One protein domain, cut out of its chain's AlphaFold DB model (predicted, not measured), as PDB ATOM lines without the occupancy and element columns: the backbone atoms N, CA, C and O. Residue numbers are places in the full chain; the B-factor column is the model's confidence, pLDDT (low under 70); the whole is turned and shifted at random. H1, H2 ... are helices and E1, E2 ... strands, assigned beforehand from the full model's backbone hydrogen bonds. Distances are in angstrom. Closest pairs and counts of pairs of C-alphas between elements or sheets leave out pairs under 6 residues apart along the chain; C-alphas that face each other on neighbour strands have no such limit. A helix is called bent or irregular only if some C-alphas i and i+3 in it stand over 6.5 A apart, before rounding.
ATOM      1  N   GLU A 150     124.688 153.978  82.372       91.38
ATOM      2  CA  GLU A 150     123.486 154.733  81.991       91.38
ATOM      3  C   GLU A 150     122.215 154.142  82.633       91.38
ATOM      4  O   GLU A 150     121.313 154.864  83.049       91.38
ATOM      5  N   GLU A 151     122.151 152.814  82.762       91.62
ATOM      6  CA  GLU A 151     121.035 152.141  83.428       91.62
ATOM      7  C   GLU A 151     121.091 152.318  84.951       91.62
ATOM      8  O   GLU A 151     120.056 152.518  85.589       91.62
ATOM      9  N   LEU A 152     122.292 152.285  85.532       91.56
ATOM     10  CA  LEU A 152     122.513 152.567  86.946       91.56
ATOM     11  C   LEU A 152     122.068 153.992  87.298       91.56
ATOM     12  O   LEU A 152     121.281 154.164  88.226       91.56
ATOM     13  N   GLU A 153     122.537 154.996  86.557       91.06
ATOM     14  CA  GLU A 153     122.180 156.404  86.756       91.06
ATOM     15  C   GLU A 153     120.667 156.620  86.613       91.06
ATOM     16  O   GLU A 153     120.054 157.272  87.460       91.06
ATOM     17  N   ALA A 154     120.038 156.008  85.603       89.56
ATOM     18  CA  ALA A 154     118.592 156.088  85.412       89.56
ATOM     19  C   ALA A 154     117.813 155.499  86.602       89.56
ATOM     20  O   ALA A 154     116.882 156.132  87.105       89.56
ATOM     21  N   ARG A 155     118.198 154.312  87.094       91.00
ATOM     22  CA  ARG A 155     117.549 153.674  88.258       91.00
ATOM     23  C   ARG A 155     117.765 154.475  89.547       91.00
ATOM     24  O   ARG A 155     116.833 154.619  90.335       91.00
ATOM     25  N   ILE A 156     118.960 155.044  89.735       89.81
ATOM     26  CA  ILE A 156     119.273 155.947  90.853       89.81
ATOM     27  C   ILE A 156     118.374 157.182  90.819       89.81
ATOM     28  O   ILE A 156     117.808 157.551  91.849       89.81
ATOM     29  N   LEU A 157     118.216 157.804  89.649       86.44
ATOM     30  CA  LEU A 157     117.405 159.007  89.483       86.44
ATOM     31  C   LEU A 157     115.918 158.747  89.760       86.44
ATOM     32  O   LEU A 157     115.236 159.605  90.320       86.44
ATOM     33  N   LEU A 158     115.424 157.557  89.406       85.88
ATOM     34  CA  LEU A 158     114.066 157.110  89.730       85.88
ATOM     35  C   LEU A 158     113.869 156.811  91.227       85.88
ATOM     36  O   LEU A 158     112.732 156.665  91.669       85.88
ATOM     37  N   GLY A 159     114.949 156.734  92.012       81.44
ATOM     38  CA  GLY A 159     114.898 156.439  93.443       81.44
ATOM     39  C   GLY A 159     114.537 154.986  93.771       81.44
ATOM     40  O   GLY A 159     114.199 154.691  94.918       81.44
ATOM     41  N   ASP A 160     114.607 154.082  92.790       82.69
ATOM     42  CA  ASP A 160     114.242 152.672  92.939       82.69
ATOM     43  C   ASP A 160     115.419 151.864  93.515       82.69
ATOM     44  O   ASP A 160     116.266 151.329  92.795       82.69
ATOM     45  N   GLN A 161     115.498 151.823  94.849       84.81
ATOM     46  CA  GLN A 161     116.578 151.145  95.578       84.81
ATOM     47  C   GLN A 161     116.644 149.646  95.254       84.81
ATOM     48  O   GLN A 161     117.741 149.105  95.097       84.81
ATOM     49  N   ASP A 162     115.490 148.992  95.108       86.88
ATOM     50  CA  ASP A 162     115.415 147.561  94.816       86.88
ATOM     51  C   ASP A 162     115.916 147.278  93.397       86.88
ATOM     52  O   ASP A 162     116.715 146.362  93.189       86.88
ATOM     53  N   ALA A 163     115.541 148.107  92.417       86.88
ATOM     54  CA  ALA A 163     116.067 147.986  91.063       86.88
ATOM     55  C   ALA A 163     117.582 148.223  91.004       86.88
ATOM     56  O   ALA A 163     118.271 147.502  90.278       86.88
ATOM     57  N   VAL A 164     118.124 149.201  91.738       85.50
ATOM     58  CA  VAL A 164     119.582 149.424  91.794       85.50
ATOM     59  C   VAL A 164     120.287 148.221  92.426       85.50
ATOM     60  O   VAL A 164     121.277 147.734  91.878       85.50
ATOM     61  N   SER A 165     119.758 147.707  93.538       86.00
ATOM     62  CA  SER A 165     120.305 146.540  94.234       86.00
ATOM     63  C   SER A 165     120.345 145.307  93.326       86.00
ATOM     64  O   SER A 165     121.412 144.721  93.132       86.00
ATOM     65  N   ASN A 166     119.221 144.973  92.684       87.81
ATOM     66  CA  ASN A 166     119.124 143.829  91.778       87.81
ATOM     67  C   ASN A 166     120.116 143.945  90.612       87.81
ATOM     68  O   ASN A 166     120.845 142.999  90.329       87.81
ATOM     69  N   LEU A 167     120.232 145.132  89.996       87.00
ATOM     70  CA  LEU A 167     121.181 145.358  88.900       87.00
ATOM     71  C   LEU A 167     122.628 145.053  89.316       87.00
ATOM     72  O   LEU A 167     123.365 144.401  88.575       87.00
ATOM     73  N   ILE A 168     123.044 145.527  90.492       83.62
ATOM     74  CA  ILE A 168     124.412 145.341  90.991       83.62
ATOM     75  C   ILE A 168     124.675 143.868  91.299       83.62
ATOM     76  O   ILE A 168     125.681 143.324  90.833       83.62
ATOM     77  N   MET A 169     123.774 143.232  92.053       82.69
ATOM     78  CA  MET A 169     123.927 141.843  92.495       82.69
ATOM     79  C   MET A 169     123.956 140.861  91.318       82.69
ATOM     80  O   MET A 169     124.740 139.912  91.338       82.69
ATOM     81  N   ASP A 170     123.184 141.132  90.263       84.19
ATOM     82  CA  ASP A 170     123.155 140.304  89.055       84.19
ATOM     83  C   ASP A 170     124.395 140.509  88.166       84.19
ATOM     84  O   ASP A 170     124.837 139.587  87.468       84.19
ATOM     85  N   THR A 171     124.989 141.709  88.182       79.75
ATOM     86  CA  THR A 171     126.022 142.091  87.208       79.75
ATOM     87  C   THR A 171     127.446 141.872  87.714       79.75
ATOM     88  O   THR A 171     128.259 141.276  86.994       79.75
ATOM     89  N   ILE A 172     127.781 142.343  88.922       75.25
ATOM     90  CA  ILE A 172     129.170 142.364  89.412       75.25
ATOM     91  C   ILE A 172     129.294 141.655  90.763       75.25
ATOM     92  O   ILE A 172     129.229 142.289  91.821       75.25
ATOM     93  N   PRO A 173     129.553 140.339  90.764       75.19
ATOM     94  CA  PRO A 173     129.809 139.638  92.008       75.19
ATOM     95  C   PRO A 173     131.185 140.040  92.563       75.19
ATOM     96  O   PRO A 173     132.171 140.122  91.826       75.19
ATOM     97  N   GLY A 174     131.264 140.240  93.879       75.19
ATOM     98  CA  GLY A 174     132.522 140.462  94.599       75.19
ATOM     99  C   GLY A 174     133.010 141.914  94.677       75.19
ATOM    100  O   GLY A 174     134.162 142.125  95.057       75.19
ATOM    101  N   ILE A 175     132.176 142.903  94.335       83.50
ATOM    102  CA  ILE A 175     132.368 144.288  94.810       83.50
ATOM    103  C   ILE A 175     132.256 144.295  96.343       83.50
ATOM    104  O   ILE A 175     131.508 143.501  96.910       83.50
ATOM    105  N   ALA A 176     132.994 145.174  97.028       85.69
ATOM    106  CA  ALA A 176     132.918 145.254  98.484       85.69
ATOM    107  C   ALA A 176     131.522 145.675  98.965       85.69
ATOM    108  O   ALA A 176     130.949 146.639  98.455       85.69
ATOM    109  N   ASP A 177     131.033 145.044 100.034       86.12
ATOM    110  CA  ASP A 177     129.718 145.327 100.629       86.12
ATOM    111  C   ASP A 177     129.516 146.808 100.969       86.12
ATOM    112  O   ASP A 177     128.422 147.352 100.843       86.12
ATOM    113  N   GLU A 178     130.579 147.499 101.393       87.25
ATOM    114  CA  GLU A 178     130.548 148.946 101.627       87.25
ATOM    115  C   GLU A 178     130.222 149.723 100.347       87.25
ATOM    116  O   GLU A 178     129.420 150.657 100.382       87.25
ATOM    117  N   ARG A 179     130.813 149.335  99.211       90.00
ATOM    118  CA  ARG A 179     130.539 149.966  97.922       90.00
ATOM    119  C   ARG A 179     129.137 149.627  97.434       90.00
ATOM    120  O   ARG A 179     128.455 150.533  96.966       90.00
ATOM    121  N   CYS A 180     128.688 148.384  97.594       86.25
ATOM    122  CA  CYS A 180     127.315 148.007  97.272       86.25
ATOM    123  C   CYS A 180     126.327 148.870  98.076       86.25
ATOM    124  O   CYS A 180     125.544 149.602  97.475       86.25
ATOM    125  N   ARG A 181     126.447 148.907  99.415       87.19
ATOM    126  CA  ARG A 181     125.601 149.755 100.281       87.19
ATOM    127  C   ARG A 181     125.645 151.227  99.891       87.19
ATOM    128  O   ARG A 181     124.621 151.901  99.886       87.19
ATOM    129  N   TYR A 182     126.822 151.746  99.550       89.31
ATOM    130  CA  TYR A 182     126.940 153.113  99.057       89.31
ATOM    131  C   TYR A 182     126.070 153.343  97.809       89.31
ATOM    132  O   TYR A 182     125.261 154.273  97.807       89.31
ATOM    133  N   LEU A 183     126.180 152.471  96.801       87.38
ATOM    134  CA  LEU A 183     125.477 152.599  95.523       87.38
ATOM    135  C   LEU A 183     123.947 152.483  95.638       87.38
ATOM    136  O   LEU A 183     123.264 153.253  94.973       87.38
ATOM    137  N   PHE A 184     123.400 151.573  96.457       83.75
ATOM    138  CA  PHE A 184     121.940 151.368  96.532       83.75
ATOM    139  C   PHE A 184     121.251 152.016  97.746       83.75
ATOM    140  O   PHE A 184     120.059 152.302  97.676       83.75
ATOM    141  N   GLU A 185     121.955 152.310  98.848       83.94
ATOM    142  CA  GLU A 185     121.332 152.937 100.031       83.94
ATOM    143  C   GLU A 185     121.571 154.446 100.093       83.94
ATOM    144  O   GLU A 185     120.676 155.204 100.475       83.94
ATOM    145  N   GLN A 186     122.789 154.898  99.770       88.94
ATOM    146  CA  GLN A 186     123.176 156.297  99.970       88.94
ATOM    147  C   GLN A 186     122.902 157.150  98.736       88.94
ATOM    148  O   GLN A 186     122.265 158.200  98.864       88.94
ATOM    149  N   ILE A 187     123.358 156.713  97.557       89.62
ATOM    150  CA  ILE A 187     123.245 157.515  96.334       89.62
ATOM    151  C   ILE A 187     121.780 157.807  95.968       89.62
ATOM    152  O   ILE A 187     121.475 158.986  95.802       89.62
ATOM    153  N   PRO A 188     120.831 156.847  95.950       86.81
ATOM    154  CA  PRO A 188     119.442 157.139  95.571       86.81
ATOM    155  C   PRO A 188     118.756 158.179  96.469       86.81
ATOM    156  O   PRO A 188     117.788 158.815  96.067       86.81
ATOM    157  N   ARG A 189     119.265 158.391  97.693       86.75
ATOM    158  CA  ARG A 189     118.756 159.408  98.628       86.75
ATOM    159  C   ARG A 189     119.396 160.785  98.422       86.75
ATOM    160  O   ARG A 189     118.743 161.803  98.642       86.75
ATOM    161  N   ARG A 190     120.679 160.830  98.049       90.25
ATOM    162  CA  ARG A 190     121.475 162.072  97.953       90.25
ATOM    163  C   ARG A 190     121.527 162.635  96.537       90.25
ATOM    164  O   ARG A 190     121.391 163.845  96.375       90.25
ATOM    165  N   ASN A 191     121.634 161.770  95.534       92.75
ATOM    166  CA  ASN A 191     121.806 162.150  94.139       92.75
ATOM    167  C   ASN A 191     120.733 163.127  93.636       92.75
ATOM    168  O   ASN A 191     121.123 164.145  93.066       92.75
ATOM    169  N   PRO A 192     119.422 162.958  93.920       92.00
ATOM    170  CA  PRO A 192     118.420 163.925  93.471       92.00
ATOM    171  C   PRO A 192     118.679 165.359  93.959       92.00
ATOM    172  O   PRO A 192     118.377 166.318  93.247       92.00
ATOM    173  N   HIS A 193     119.273 165.518  95.148       93.69
ATOM    174  CA  HIS A 193     119.646 166.825  95.687       93.69
ATOM    175  C   HIS A 193     120.843 167.412  94.934       93.69
ATOM    176  O   HIS A 193     120.760 168.550  94.482       93.69
ATOM    177  N   HIS A 194     121.906 166.629  94.725       95.88
ATOM    178  CA  HIS A 194     123.071 167.061  93.944       95.88
ATOM    179  C   HIS A 194     122.697 167.413  92.498       95.88
ATOM    180  O   HIS A 194     123.123 168.442  91.981       95.88
ATOM    181  N   VAL A 195     121.847 166.608  91.851       95.38
ATOM    182  CA  VAL A 195     121.359 166.861  90.486       95.38
ATOM    183  C   VAL A 195     120.551 168.155  90.425       95.38
ATOM    184  O   VAL A 195     120.721 168.947  89.495       95.38
ATOM    185  N   LYS A 196     119.681 168.398  91.412       95.31
ATOM    186  CA  LYS A 196     118.917 169.645  91.508       95.31
ATOM    187  C   LYS A 196     119.840 170.851  91.696       95.31
ATOM    188  O   LYS A 196     119.714 171.815  90.948       95.31
ATOM    189  N   GLU A 197     120.778 170.773  92.635       97.19
ATOM    190  CA  GLU A 197     121.746 171.839  92.905       97.19
ATOM    191  C   GLU A 197     122.594 172.153  91.667       97.19
ATOM    192  O   GLU A 197     122.739 173.312  91.285       97.19
ATOM    193  N   LEU A 198     123.079 171.125  90.968       97.69
ATOM    194  CA  LEU A 198     123.836 171.284  89.730       97.69
ATOM    195  C   LEU A 198     122.996 171.962  88.633       97.69
ATOM    196  O   LEU A 198     123.472 172.870  87.948       97.69
ATOM    197  N   ARG A 199     121.728 171.564  88.471       96.69
ATOM    198  CA  ARG A 199     120.805 172.191  87.510       96.69
ATOM    199  C   ARG A 199     120.568 173.665  87.817       96.69
ATOM    200  O   ARG A 199     120.602 174.478  86.895       96.69
ATOM    201  N   GLU A 200     120.364 174.008  89.084       96.25
ATOM    202  CA  GLU A 200     120.206 175.392  89.540       96.25
ATOM    203  C   GLU A 200     121.485 176.200  89.297       96.25
ATOM    204  O   GLU A 200     121.430 177.291  88.724       96.25
ATOM    205  N   LEU A 201     122.643 175.625  89.634       97.50
ATOM    206  CA  LEU A 201     123.943 176.260  89.480       97.50
ATOM    207  C   LEU A 201     124.216 176.658  88.027       97.50
ATOM    208  O   LEU A 201     124.743 177.743  87.795       97.50
ATOM    209  N   TYR A 202     123.825 175.838  87.050       97.81
ATOM    210  CA  TYR A 202     124.043 176.102  85.620       97.81
ATOM    211  C   TYR A 202     122.803 176.593  84.865       97.81
ATOM    212  O   TYR A 202     122.871 176.822  83.658       97.81
ATOM    213  N   GLY A 203     121.676 176.790  85.553       96.44
ATOM    214  CA  GLY A 203     120.424 177.257  84.954       96.44
ATOM    215  C   GLY A 203     119.896 176.354  83.835       96.44
ATOM    216  O   GLY A 203     119.295 176.867  82.892       96.44
ATOM    217  N   GLY A 204     120.175 175.048  83.899       96.69
ATOM    218  CA  GLY A 204     119.754 174.094  82.866       96.69
ATOM    219  C   GLY A 204     120.612 174.046  81.604       96.69
ATOM    220  O   GLY A 204     120.256 173.358  80.648       96.69
ATOM    221  N   ILE A 205     121.722 174.787  81.563       98.06
ATOM    222  CA  ILE A 205     122.539 174.961  80.358       98.06
ATOM    223  C   ILE A 205     123.670 173.932  80.332       98.06
ATOM    224  O   ILE A 205     124.394 173.762  81.311       98.06
ATOM    225  N   CYS A 206     123.860 173.277  79.185       98.56
ATOM    226  CA  CYS A 206     124.955 172.330  78.991       98.56
ATOM    227  C   CYS A 206     126.319 173.018  79.148       98.56
ATOM    228  O   CYS A 206     126.619 173.982  78.442       98.56
ATOM    229  N   GLN A 207     127.180 172.466  80.003       98.62
ATOM    230  CA  GLN A 207     128.507 173.026  80.262       98.62
ATOM    231  C   GLN A 207     129.508 172.830  79.115       98.62
ATOM    232  O   GLN A 207     130.537 173.494  79.104       98.62
ATOM    233  N   ILE A 208     129.238 171.940  78.153       98.50
ATOM    234  CA  ILE A 208     130.127 171.681  77.007       98.50
ATOM    235  C   ILE A 208     129.781 172.591  75.823       98.50
ATOM    236  O   ILE A 208     130.649 173.277  75.297       98.50
ATOM    237  N   CYS A 209     128.515 172.628  75.396       98.00
ATOM    238  CA  CYS A 209     128.119 173.350  74.179       98.00
ATOM    239  C   CYS A 209     127.232 174.576  74.406       98.00
ATOM    240  O   CYS A 209     126.862 175.237  73.438       98.00
ATOM    241  N   GLY A 210     126.829 174.865  75.646       97.88
ATOM    242  CA  GLY A 210     125.940 175.989  75.945       97.88
ATOM    243  C   GLY A 210     124.488 175.793  75.498       97.88
ATOM    244  O   GLY A 210     123.718 176.751  75.511       97.88
ATOM    245  N   TRP A 211     124.084 174.578  75.100       97.94
ATOM    246  CA  TRP A 211     122.691 174.306  74.740       97.94
ATOM    247  C   TRP A 211     121.763 174.605  75.920       97.94
ATOM    248  O   TRP A 211     121.956 174.079  77.018       97.94
ATOM    249  N   ASN A 212     120.768 175.454  75.666       97.12
ATOM    250  CA  ASN A 212     119.803 175.929  76.647       97.12
ATOM    251  C   ASN A 212     118.380 175.525  76.212       97.12
ATOM    252  O   ASN A 212     117.759 176.238  75.419       97.12
ATOM    253  N   PRO A 213     117.862 174.379  76.687       96.19
ATOM    254  CA  PRO A 213     116.557 173.871  76.271       96.19
ATOM    255  C   PRO A 213     115.381 174.637  76.886       96.19
ATOM    256  O   PRO A 213     114.298 174.664  76.301       96.19
ATOM    257  N   LYS A 214     115.569 175.275  78.046       95.00
ATOM    258  CA  LYS A 214     114.472 175.823  78.852       95.00
ATOM    259  C   LYS A 214     113.634 176.887  78.122       95.00
ATOM    260  O   LYS A 214     112.413 176.759  78.143       95.00
ATOM    261  N   PRO A 215     114.208 177.886  77.418       95.75
ATOM    262  CA  PRO A 215     113.414 178.849  76.647       95.75
ATOM    263  C   PRO A 215     112.682 178.234  75.449       95.75
ATOM    264  O   PRO A 215     111.666 178.769  75.022       95.75
ATOM    265  N   LEU A 216     113.205 177.134  74.893       94.31
ATOM    266  CA  LEU A 216     112.684 176.506  73.675       94.31
ATOM    267  C   LEU A 216     111.561 175.510  73.972       94.31
ATOM    268  O   LEU A 216     110.557 175.484  73.269       94.31
ATOM    269  N   TYR A 217     111.735 174.696  75.012       96.12
ATOM    270  CA  TYR A 217     110.852 173.571  75.326       96.12
ATOM    271  C   TYR A 217     110.107 173.733  76.651       96.12
ATOM    272  O   TYR A 217     109.300 172.875  76.991       96.12
ATOM    273  N   GLN A 218     110.380 174.800  77.414       94.00
ATOM    274  CA  GLN A 218     109.846 175.019  78.768       94.00
ATOM    275  C   GLN A 218     110.160 173.870  79.741       94.00
ATOM    276  O   GLN A 218     109.466 173.677  80.735       94.00
ATOM    277  N   GLN A 219     111.217 173.109  79.451       94.00
ATOM    278  CA  GLN A 219     111.645 171.939  80.211       94.00
ATOM    279  C   GLN A 219     113.161 171.945  80.406       94.00
ATOM    280  O   GLN A 219     113.919 172.376  79.531       94.00
ATOM    281  N   GLU A 220     113.595 171.432  81.555       92.19
ATOM    282  CA  GLU A 220     114.998 171.148  81.849       92.19
ATOM    283  C   GLU A 220     115.370 169.809  81.207       92.19
ATOM    284  O   GLU A 220     114.922 168.759  81.664       92.19
ATOM    285  N   LEU A 221     116.164 169.840  80.134       96.06
ATOM    286  CA  LEU A 221     116.547 168.633  79.386       96.06
ATOM    287  C   LEU A 221     118.021 168.253  79.549       96.06
ATOM    288  O   LEU A 221     118.445 167.246  78.997       96.06
ATOM    289  N   CYS A 222     118.819 169.048  80.264       97.31
ATOM    290  CA  CYS A 222     120.190 168.659  80.571       97.31
ATOM    291  C   CYS A 222     120.240 167.679  81.754       97.31
ATOM    292  O   CYS A 222     119.458 167.742  82.715       97.31
ATOM    293  N   GLU A 223     121.199 166.771  81.671       96.56
ATOM    294  CA  GLU A 223     121.384 165.621  82.541       96.56
ATOM    295  C   GLU A 223     122.708 165.782  83.291       96.56
ATOM    296  O   GLU A 223     123.687 166.306  82.748       96.56
ATOM    297  N   ALA A 224     122.710 165.415  84.571       96.81
ATOM    298  CA  ALA A 224     123.936 165.362  85.351       96.81
ATOM    299  C   ALA A 224     124.687 164.086  84.977       96.81
ATOM    300  O   ALA A 224     124.072 163.032  84.872       96.81
ATOM    301  N   HIS A 225     125.996 164.201  84.811       97.56
ATOM    302  CA  HIS A 225     126.878 163.103  84.463       97.56
ATOM    303  C   HIS A 225     128.053 163.062  85.433       97.56
ATOM    304  O   HIS A 225     128.690 164.098  85.667       97.56
ATOM    305  N   HIS A 226     128.360 161.883  85.973       97.69
ATOM    306  CA  HIS A 226     129.520 161.697  86.836       97.69
ATOM    307  C   HIS A 226     130.802 161.555  86.008       97.69
ATOM    308  O   HIS A 226     130.973 160.600  85.255       97.69
ATOM    309  N   VAL A 227     131.734 162.496  86.173       97.12
ATOM    310  CA  VAL A 227     133.025 162.564  85.468       97.12
ATOM    311  C   VAL A 227     133.871 161.314  85.730       97.12
ATOM    312  O   VAL A 227     134.467 160.745  84.813       97.12
ATOM    313  N   HIS A 228     133.929 160.877  86.986       95.88
ATOM    314  CA  HIS A 228     134.341 159.538  87.375       95.88
ATOM    315  C   HIS A 228     133.080 158.707  87.596       95.88
ATOM    316  O   HIS A 228     132.369 158.900  88.578       95.88
ATOM    317  N   TRP A 229     132.823 157.780  86.679       96.06
ATOM    318  CA  TRP A 229     131.638 156.923  86.680       96.06
ATOM    319  C   TRP A 229     131.399 156.200  88.011       96.06
ATOM    320  O   TRP A 229     132.321 155.624  88.608       96.06
ATOM    321  N   LEU A 230     130.138 156.154  88.437       94.50
ATOM    322  CA  LEU A 230     129.687 155.462  89.639       94.50
ATOM    323  C   LEU A 230     129.934 153.951  89.539       94.50
ATOM    324  O   LEU A 230     130.382 153.327  90.499       94.50
ATOM    325  N   SER A 231     129.744 153.325  88.382       91.50
ATOM    326  CA  SER A 231     130.089 151.906  88.189       91.50
ATOM    327  C   SER A 231     131.582 151.609  88.349       91.50
ATOM    328  O   SER A 231     131.959 150.463  88.596       91.50
ATOM    329  N   ARG A 232     132.441 152.629  88.230       93.19
ATOM    330  CA  ARG A 232     133.909 152.502  88.200       93.19
ATOM    331  C   ARG A 232     134.598 153.156  89.393       93.19
ATOM    332  O   ARG A 232     135.771 153.514  89.317       93.19
ATOM    333  N   GLY A 233     133.869 153.299  90.497       92.06
ATOM    334  CA  GLY A 233     134.413 153.727  91.785       92.06
ATOM    335  C   GLY A 233     134.268 155.213  92.108       92.06
ATOM    336  O   GLY A 233     134.645 155.590  93.216       92.06
ATOM    337  N   GLY A 234     133.693 156.028  91.219       94.94
ATOM    338  CA  GLY A 234     133.453 157.446  91.487       94.94
ATOM    339  C   GLY A 234     132.402 157.683  92.570       94.94
ATOM    340  O   GLY A 234     131.545 156.830  92.840       94.94
ATOM    341  N   ASP A 235     132.482 158.825  93.235       94.75
ATOM    342  CA  ASP A 235     131.504 159.253  94.231       94.75
ATOM    343  C   ASP A 235     130.355 160.086  93.632       94.75
ATOM    344  O   ASP A 235     130.455 160.712  92.580       94.75
ATOM    345  N   ASP A 236     129.223 160.074  94.322       95.81
ATOM    346  CA  ASP A 236     128.091 160.953  94.083       95.81
ATOM    347  C   ASP A 236     128.296 162.280  94.819       95.81
ATOM    348  O   ASP A 236     127.877 162.440  95.969       95.81
ATOM    349  N   ALA A 237     128.983 163.214  94.170       96.50
ATOM    350  CA  ALA A 237     129.248 164.546  94.694       96.50
ATOM    351  C   ALA A 237     129.376 165.568  93.559       96.50
ATOM    352  O   ALA A 237     129.788 165.228  92.451       96.50
ATOM    353  N   LEU A 238     129.088 166.843  93.841       97.44
ATOM    354  CA  LEU A 238     129.159 167.910  92.832       97.44
ATOM    355  C   LEU A 238     130.540 168.031  92.187       97.44
ATOM    356  O   LEU A 238     130.627 168.237  90.981       97.44
ATOM    357  N   HIS A 239     131.625 167.847  92.948       97.06
ATOM    358  CA  HIS A 239     132.992 167.875  92.404       97.06
ATOM    359  C   HIS A 239     133.272 166.757  91.393       97.06
ATOM    360  O   HIS A 239     134.307 166.776  90.730       97.06
ATOM    361  N   ASN A 240     132.372 165.786  91.283       97.88
ATOM    362  CA  ASN A 240     132.422 164.710  90.315       97.88
ATOM    363  C   ASN A 240     131.323 164.825  89.253       97.88
ATOM    364  O   ASN A 240     131.152 163.901  88.476       97.88
ATOM    365  N   MET A 241     130.556 165.915  89.196       97.94
ATOM    366  CA  MET A 241     129.421 166.035  88.279       97.94
ATOM    367  C   MET A 241     129.574 167.182  87.293       97.94
ATOM    368  O   MET A 241     130.026 168.275  87.643       97.94
ATOM    369  N   VAL A 242     129.083 166.951  86.079       98.50
ATOM    370  CA  VAL A 242     128.850 167.984  85.069       98.50
ATOM    371  C   VAL A 242     127.418 167.923  84.542       98.50
ATOM    372  O   VAL A 242     126.844 166.848  84.414       98.50
ATOM    373  N   LEU A 243     126.823 169.073  84.235       98.50
ATOM    374  CA  LEU A 243     125.520 169.193  83.594       98.50
ATOM    375  C   LEU A 243     125.700 169.293  82.078       98.50
ATOM    376  O   LEU A 243     126.283 170.252  81.562       98.50
ATOM    377  N   ILE A 244     125.176 168.323  81.342       98.56
ATOM    378  CA  ILE A 244     125.388 168.204  79.899       98.56
ATOM    379  C   ILE A 244     124.090 167.903  79.153       98.56
ATOM    380  O   ILE A 244     123.106 167.462  79.736       98.56
ATOM    381  N   CYS A 245     124.046 168.196  77.852       98.19
ATOM    382  CA  CYS A 245     122.867 167.877  77.052       98.19
ATOM    383  C   CYS A 245     122.785 166.366  76.763       98.19
ATOM    384  O   CYS A 245     123.830 165.706  76.744       98.19
ATOM    385  N   PRO A 246     121.596 165.836  76.417       97.38
ATOM    386  CA  PRO A 246     121.411 164.410  76.137       97.38
ATOM    387  C   PRO A 246     122.337 163.878  75.034       97.38
ATOM    388  O   PRO A 246     122.785 162.737  75.085       97.38
ATOM    389  N   ASN A 247     122.695 164.716  74.051       97.94
ATOM    390  CA  ASN A 247     123.616 164.322  72.982       97.94
ATOM    391  C   ASN A 247     125.044 164.093  73.497       97.94
ATOM    392  O   ASN A 247     125.646 163.076  73.157       97.94
ATOM    393  N   HIS A 248     125.587 165.011  74.307       98.38
ATOM    394  CA  HIS A 248     126.919 164.829  74.895       98.38
ATOM    395  C   HIS A 248     126.911 163.694  75.910       98.38
ATOM    396  O   HIS A 248     127.835 162.890  75.907       98.38
ATOM    397  N   HIS A 249     125.847 163.585  76.707       98.06
ATOM    398  CA  HIS A 249     125.708 162.510  77.679       98.06
ATOM    399  C   HIS A 249     125.763 161.140  77.002       98.06
ATOM    400  O   HIS A 249     126.650 160.326  77.270       98.06
ATOM    401  N   ARG A 250     124.905 160.941  75.995       97.06
ATOM    402  CA  ARG A 250     124.882 159.725  75.185       97.06
ATOM    403  C   ARG A 250     126.208 159.475  74.475       97.06
ATOM    404  O   ARG A 250     126.642 158.327  74.408       97.06
ATOM    405  N   ALA A 251     126.847 160.513  73.931       97.88
ATOM    406  CA  ALA A 251     128.136 160.384  73.260       97.88
ATOM    407  C   ALA A 251     129.233 159.908  74.220       97.88
ATOM    408  O   ALA A 251     129.997 159.016  73.850       97.88
ATOM    409  N   ILE A 252     129.292 160.450  75.441       98.00
ATOM    410  CA  ILE A 252     130.274 160.057  76.458       98.00
ATOM    411  C   ILE A 252     130.111 158.576  76.797       98.00
ATOM    412  O   ILE A 252     131.065 157.820  76.623       98.00
ATOM    413  N   HIS A 253     128.902 158.125  77.152       96.25
ATOM    414  CA  HIS A 253     128.670 156.707  77.458       96.25
ATOM    415  C   HIS A 253     128.930 155.790  76.262       96.25
ATOM    416  O   HIS A 253     129.517 154.722  76.415       96.25
ATOM    417  N   ARG A 254     128.515 156.185  75.050       95.25
ATOM    418  CA  ARG A 254     128.669 155.343  73.850       95.25
ATOM    419  C   ARG A 254     130.103 155.200  73.374       95.25
ATOM    420  O   ARG A 254     130.397 154.235  72.677       95.25
ATOM    421  N   THR A 255     130.962 156.156  73.702       95.44
ATOM    422  CA  THR A 255     132.370 156.149  73.288       95.44
ATOM    423  C   THR A 255     133.329 155.881  74.438       95.44
ATOM    424  O   THR A 255     134.536 155.884  74.210       95.44
ATOM    425  N   ASP A 256     132.802 155.642  75.642       96.06
ATOM    426  CA  ASP A 256     133.573 155.523  76.878       96.06
ATOM    427  C   ASP A 256     134.558 156.688  77.076       96.06
ATOM    428  O   ASP A 256     135.710 156.486  77.448       96.06
ATOM    429  N   ALA A 257     134.132 157.914  76.743       97.62
ATOM    430  CA  ALA A 257     135.026 159.069  76.666       97.62
ATOM    431  C   ALA A 257     135.530 159.470  78.064       97.62
ATOM    432  O   ALA A 257     134.735 159.957  78.873       97.62
ATOM    433  N   PRO A 258     136.833 159.328  78.370       97.56
ATOM    434  CA  PRO A 258     137.349 159.721  79.668       97.56
ATOM    435  C   PRO A 258     137.525 161.235  79.768       97.56
ATOM    436  O   PRO A 258     137.730 161.930  78.769       97.56
ATOM    437  N   PHE A 259     137.540 161.733  81.000       98.00
ATOM    438  CA  PHE A 259     137.846 163.128  81.286       98.00
ATOM    439  C   PHE A 259     139.351 163.353  81.481       98.00
ATOM    440  O   PHE A 259     140.033 162.624  82.214       98.00
ATOM    441  N   ASP A 260     139.878 164.371  80.807       97.75
ATOM    442  CA  ASP A 260     141.236 164.868  80.967       97.75
ATOM    443  C   ASP A 260     141.242 166.094  81.871       97.75
ATOM    444  O   ASP A 260     140.701 167.138  81.517       97.75
ATOM    445  N   TRP A 261     141.874 165.960  83.035       96.56
ATOM    446  CA  TRP A 261     141.918 167.000  84.058       96.56
ATOM    447  C   TRP A 261     142.914 168.114  83.739       96.56
ATOM    448  O   TRP A 261     142.826 169.181  84.338       96.56
ATOM    449  N   ALA A 262     143.867 167.888  82.829       93.56
ATOM    450  CA  ALA A 262     144.777 168.951  82.406       93.56
ATOM    451  C   ALA A 262     144.081 169.930  81.455       93.56
ATOM    452  O   ALA A 262     144.250 171.139  81.590       93.56
ATOM    453  N   ASP A 263     143.271 169.402  80.535       93.25
ATOM    454  CA  ASP A 263     142.557 170.195  79.526       93.25
ATOM    455  C   ASP A 263     141.100 170.489  79.922       93.25
ATOM    456  O   ASP A 263     140.386 171.183  79.200       93.25
ATOM    457  N   MET A 264     140.639 169.918  81.038       96.81
ATOM    458  CA  MET A 264     139.251 169.944  81.505       96.81
ATOM    459  C   MET A 264     138.249 169.547  80.406       96.81
ATOM    460  O   MET A 264     137.249 170.226  80.161       96.81
ATOM    461  N   SER A 265     138.544 168.446  79.706       97.94
ATOM    462  CA  SER A 265     137.819 168.029  78.501       97.94
ATOM    463  C   SER A 265     137.489 166.542  78.482       97.94
ATOM    464  O   SER A 265     138.256 165.721  78.978       97.94
ATOM    465  N   PHE A 266     136.369 166.186  77.853       98.50
ATOM    466  CA  PHE A 266     136.095 164.796  77.489       98.50
ATOM    467  C   PHE A 266     136.859 164.433  76.217       98.50
ATOM    468  O   PHE A 266     136.859 165.184  75.233       98.50
ATOM    469  N   VAL A 267     137.518 163.275  76.233       98.06
ATOM    470  CA  VAL A 267     138.352 162.790  75.133       98.06
ATOM    471  C   VAL A 267     137.575 161.774  74.307       98.06
ATOM    472  O   VAL A 267     137.432 160.618  74.687       98.06
ATOM    473  N   PHE A 268     137.101 162.198  73.139       96.88
ATOM    474  CA  PHE A 268     136.455 161.328  72.160       96.88
ATOM    475  C   PHE A 268     137.480 160.792  71.147       96.88
ATOM    476  O   PHE A 268     138.538 161.398  70.956       96.88
ATOM    477  N   PRO A 269     137.160 159.724  70.389       91.75
ATOM    478  CA  PRO A 269     138.098 159.130  69.429       91.75
ATOM    479  C   PRO A 269     138.657 160.091  68.367       91.75
ATOM    480  O   PRO A 269     139.754 159.879  67.860       91.75
ATOM    481  N   LYS A 270     137.900 161.133  67.995       92.56
ATOM    482  CA  LYS A 270     138.266 162.074  66.916       92.56
ATOM    483  C   LYS A 270     138.423 163.527  67.364       92.56
ATOM    484  O   LYS A 270     138.808 164.361  66.551       92.56
ATOM    485  N   LYS A 271     138.070 163.856  68.606       95.31
ATOM    486  CA  LYS A 271     138.086 165.234  69.114       95.31
ATOM    487  C   LYS A 271     138.108 165.257  70.635       95.31
ATOM    488  O   LYS A 271     137.759 164.278  71.283       95.31
ATOM    489  N   ARG A 272     138.468 166.405  71.191       97.50
ATOM    490  CA  ARG A 272     138.284 166.718  72.609       97.50
ATOM    491  C   ARG A 272     137.222 167.794  72.722       97.50
ATOM    492  O   ARG A 272     137.190 168.694  71.883       97.50
ATOM    493  N   GLU A 273     136.371 167.701  73.731       98.12
ATOM    494  CA  GLU A 273     135.375 168.735  74.004       98.12
ATOM    495  C   GLU A 273     135.570 169.285  75.416       98.12
ATOM    496  O   GLU A 273     135.349 168.556  76.389       98.12
ATOM    497  N   PRO A 274     136.031 170.543  75.548       98.00
ATOM    498  CA  PRO A 274     136.248 171.146  76.849       98.00
ATOM    499  C   PRO A 274     134.920 171.488  77.510       98.00
ATOM    500  O   PRO A 274     133.998 171.986  76.859       98.00
ATOM    501  N   VAL A 275     134.867 171.300  78.823       97.94
ATOM    502  CA  VAL A 275     133.842 171.916  79.660       97.94
ATOM    503  C   VAL A 275     134.137 173.420  79.697       97.94
ATOM    504  O   VAL A 275     135.221 173.846  80.085       97.94
TER     505      VAL A 275
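AT A GLANCE: This is residues 150 to 275 of the 285 residues of the protein "HNH endonuclease" of Chloroflexi bacterium (UniProt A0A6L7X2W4). A small strand hairpin, E1 and E2, sits in the middle between helix arm H3b and helix H5, while H1, H2 and H3a pack together at one end. Bent H3 joins that group to the hairpin; a second hairpin, E3 and E4, lies beside H5. The printed part has 126 residues, with H1 H2 H3 H4 E1 E2 H5 E3 E4 along it; the sheets, E1 - E2 and E3 - E4, are antiparallel. The class is mostly helix; the whole is compact, radius of gyration of the C-alphas 15.0 A, spanning 40 by 33 by 22 A.

IN THESE COORDINATES: H1, residues 150 to 157, begins at C-alpha (123.486, 154.733, 81.991). H2 is 161 to 171, 15.5 A. H3, 177 to 202, was assigned as one helix by its hydrogen bonds but is bent, C-alphas 189 and 192 being 6.9 A apart: arms H3a, 177 to 189, 18.0 A, and H3b, 192 to 202, 15.5 A. H4 is 214 to 217, E1 223 to 226, E2 241 to 244, H5 246 to 255, 14.0 A, E3 265 to 267, and E4 272 to 274, ending at C-alpha (136.248, 171.146, 76.849).

HOW THE PARTS SIT: H1 and H2 form a hairpin and touch, closest C-alphas Arg 155 and Val 164, 5.9 A. H3a touches H1 with residues 184 to 188 alone, closest C-alphas Ile 156 and Pro 188, 4.9 A. N 225 and O 242 are 2.8 A apart; N 266 and O 273, 3.0 A. Every O i to N i+4 pair is within hydrogen-bond range in H1, H2, H3b and H5, against 6 of 9 in H3a; H4 is too short for one.

THE WHOLE: The printed part has no cut. The links H3 to H4 and E1 to E2 are long. No printed residue is under pLDDT 70.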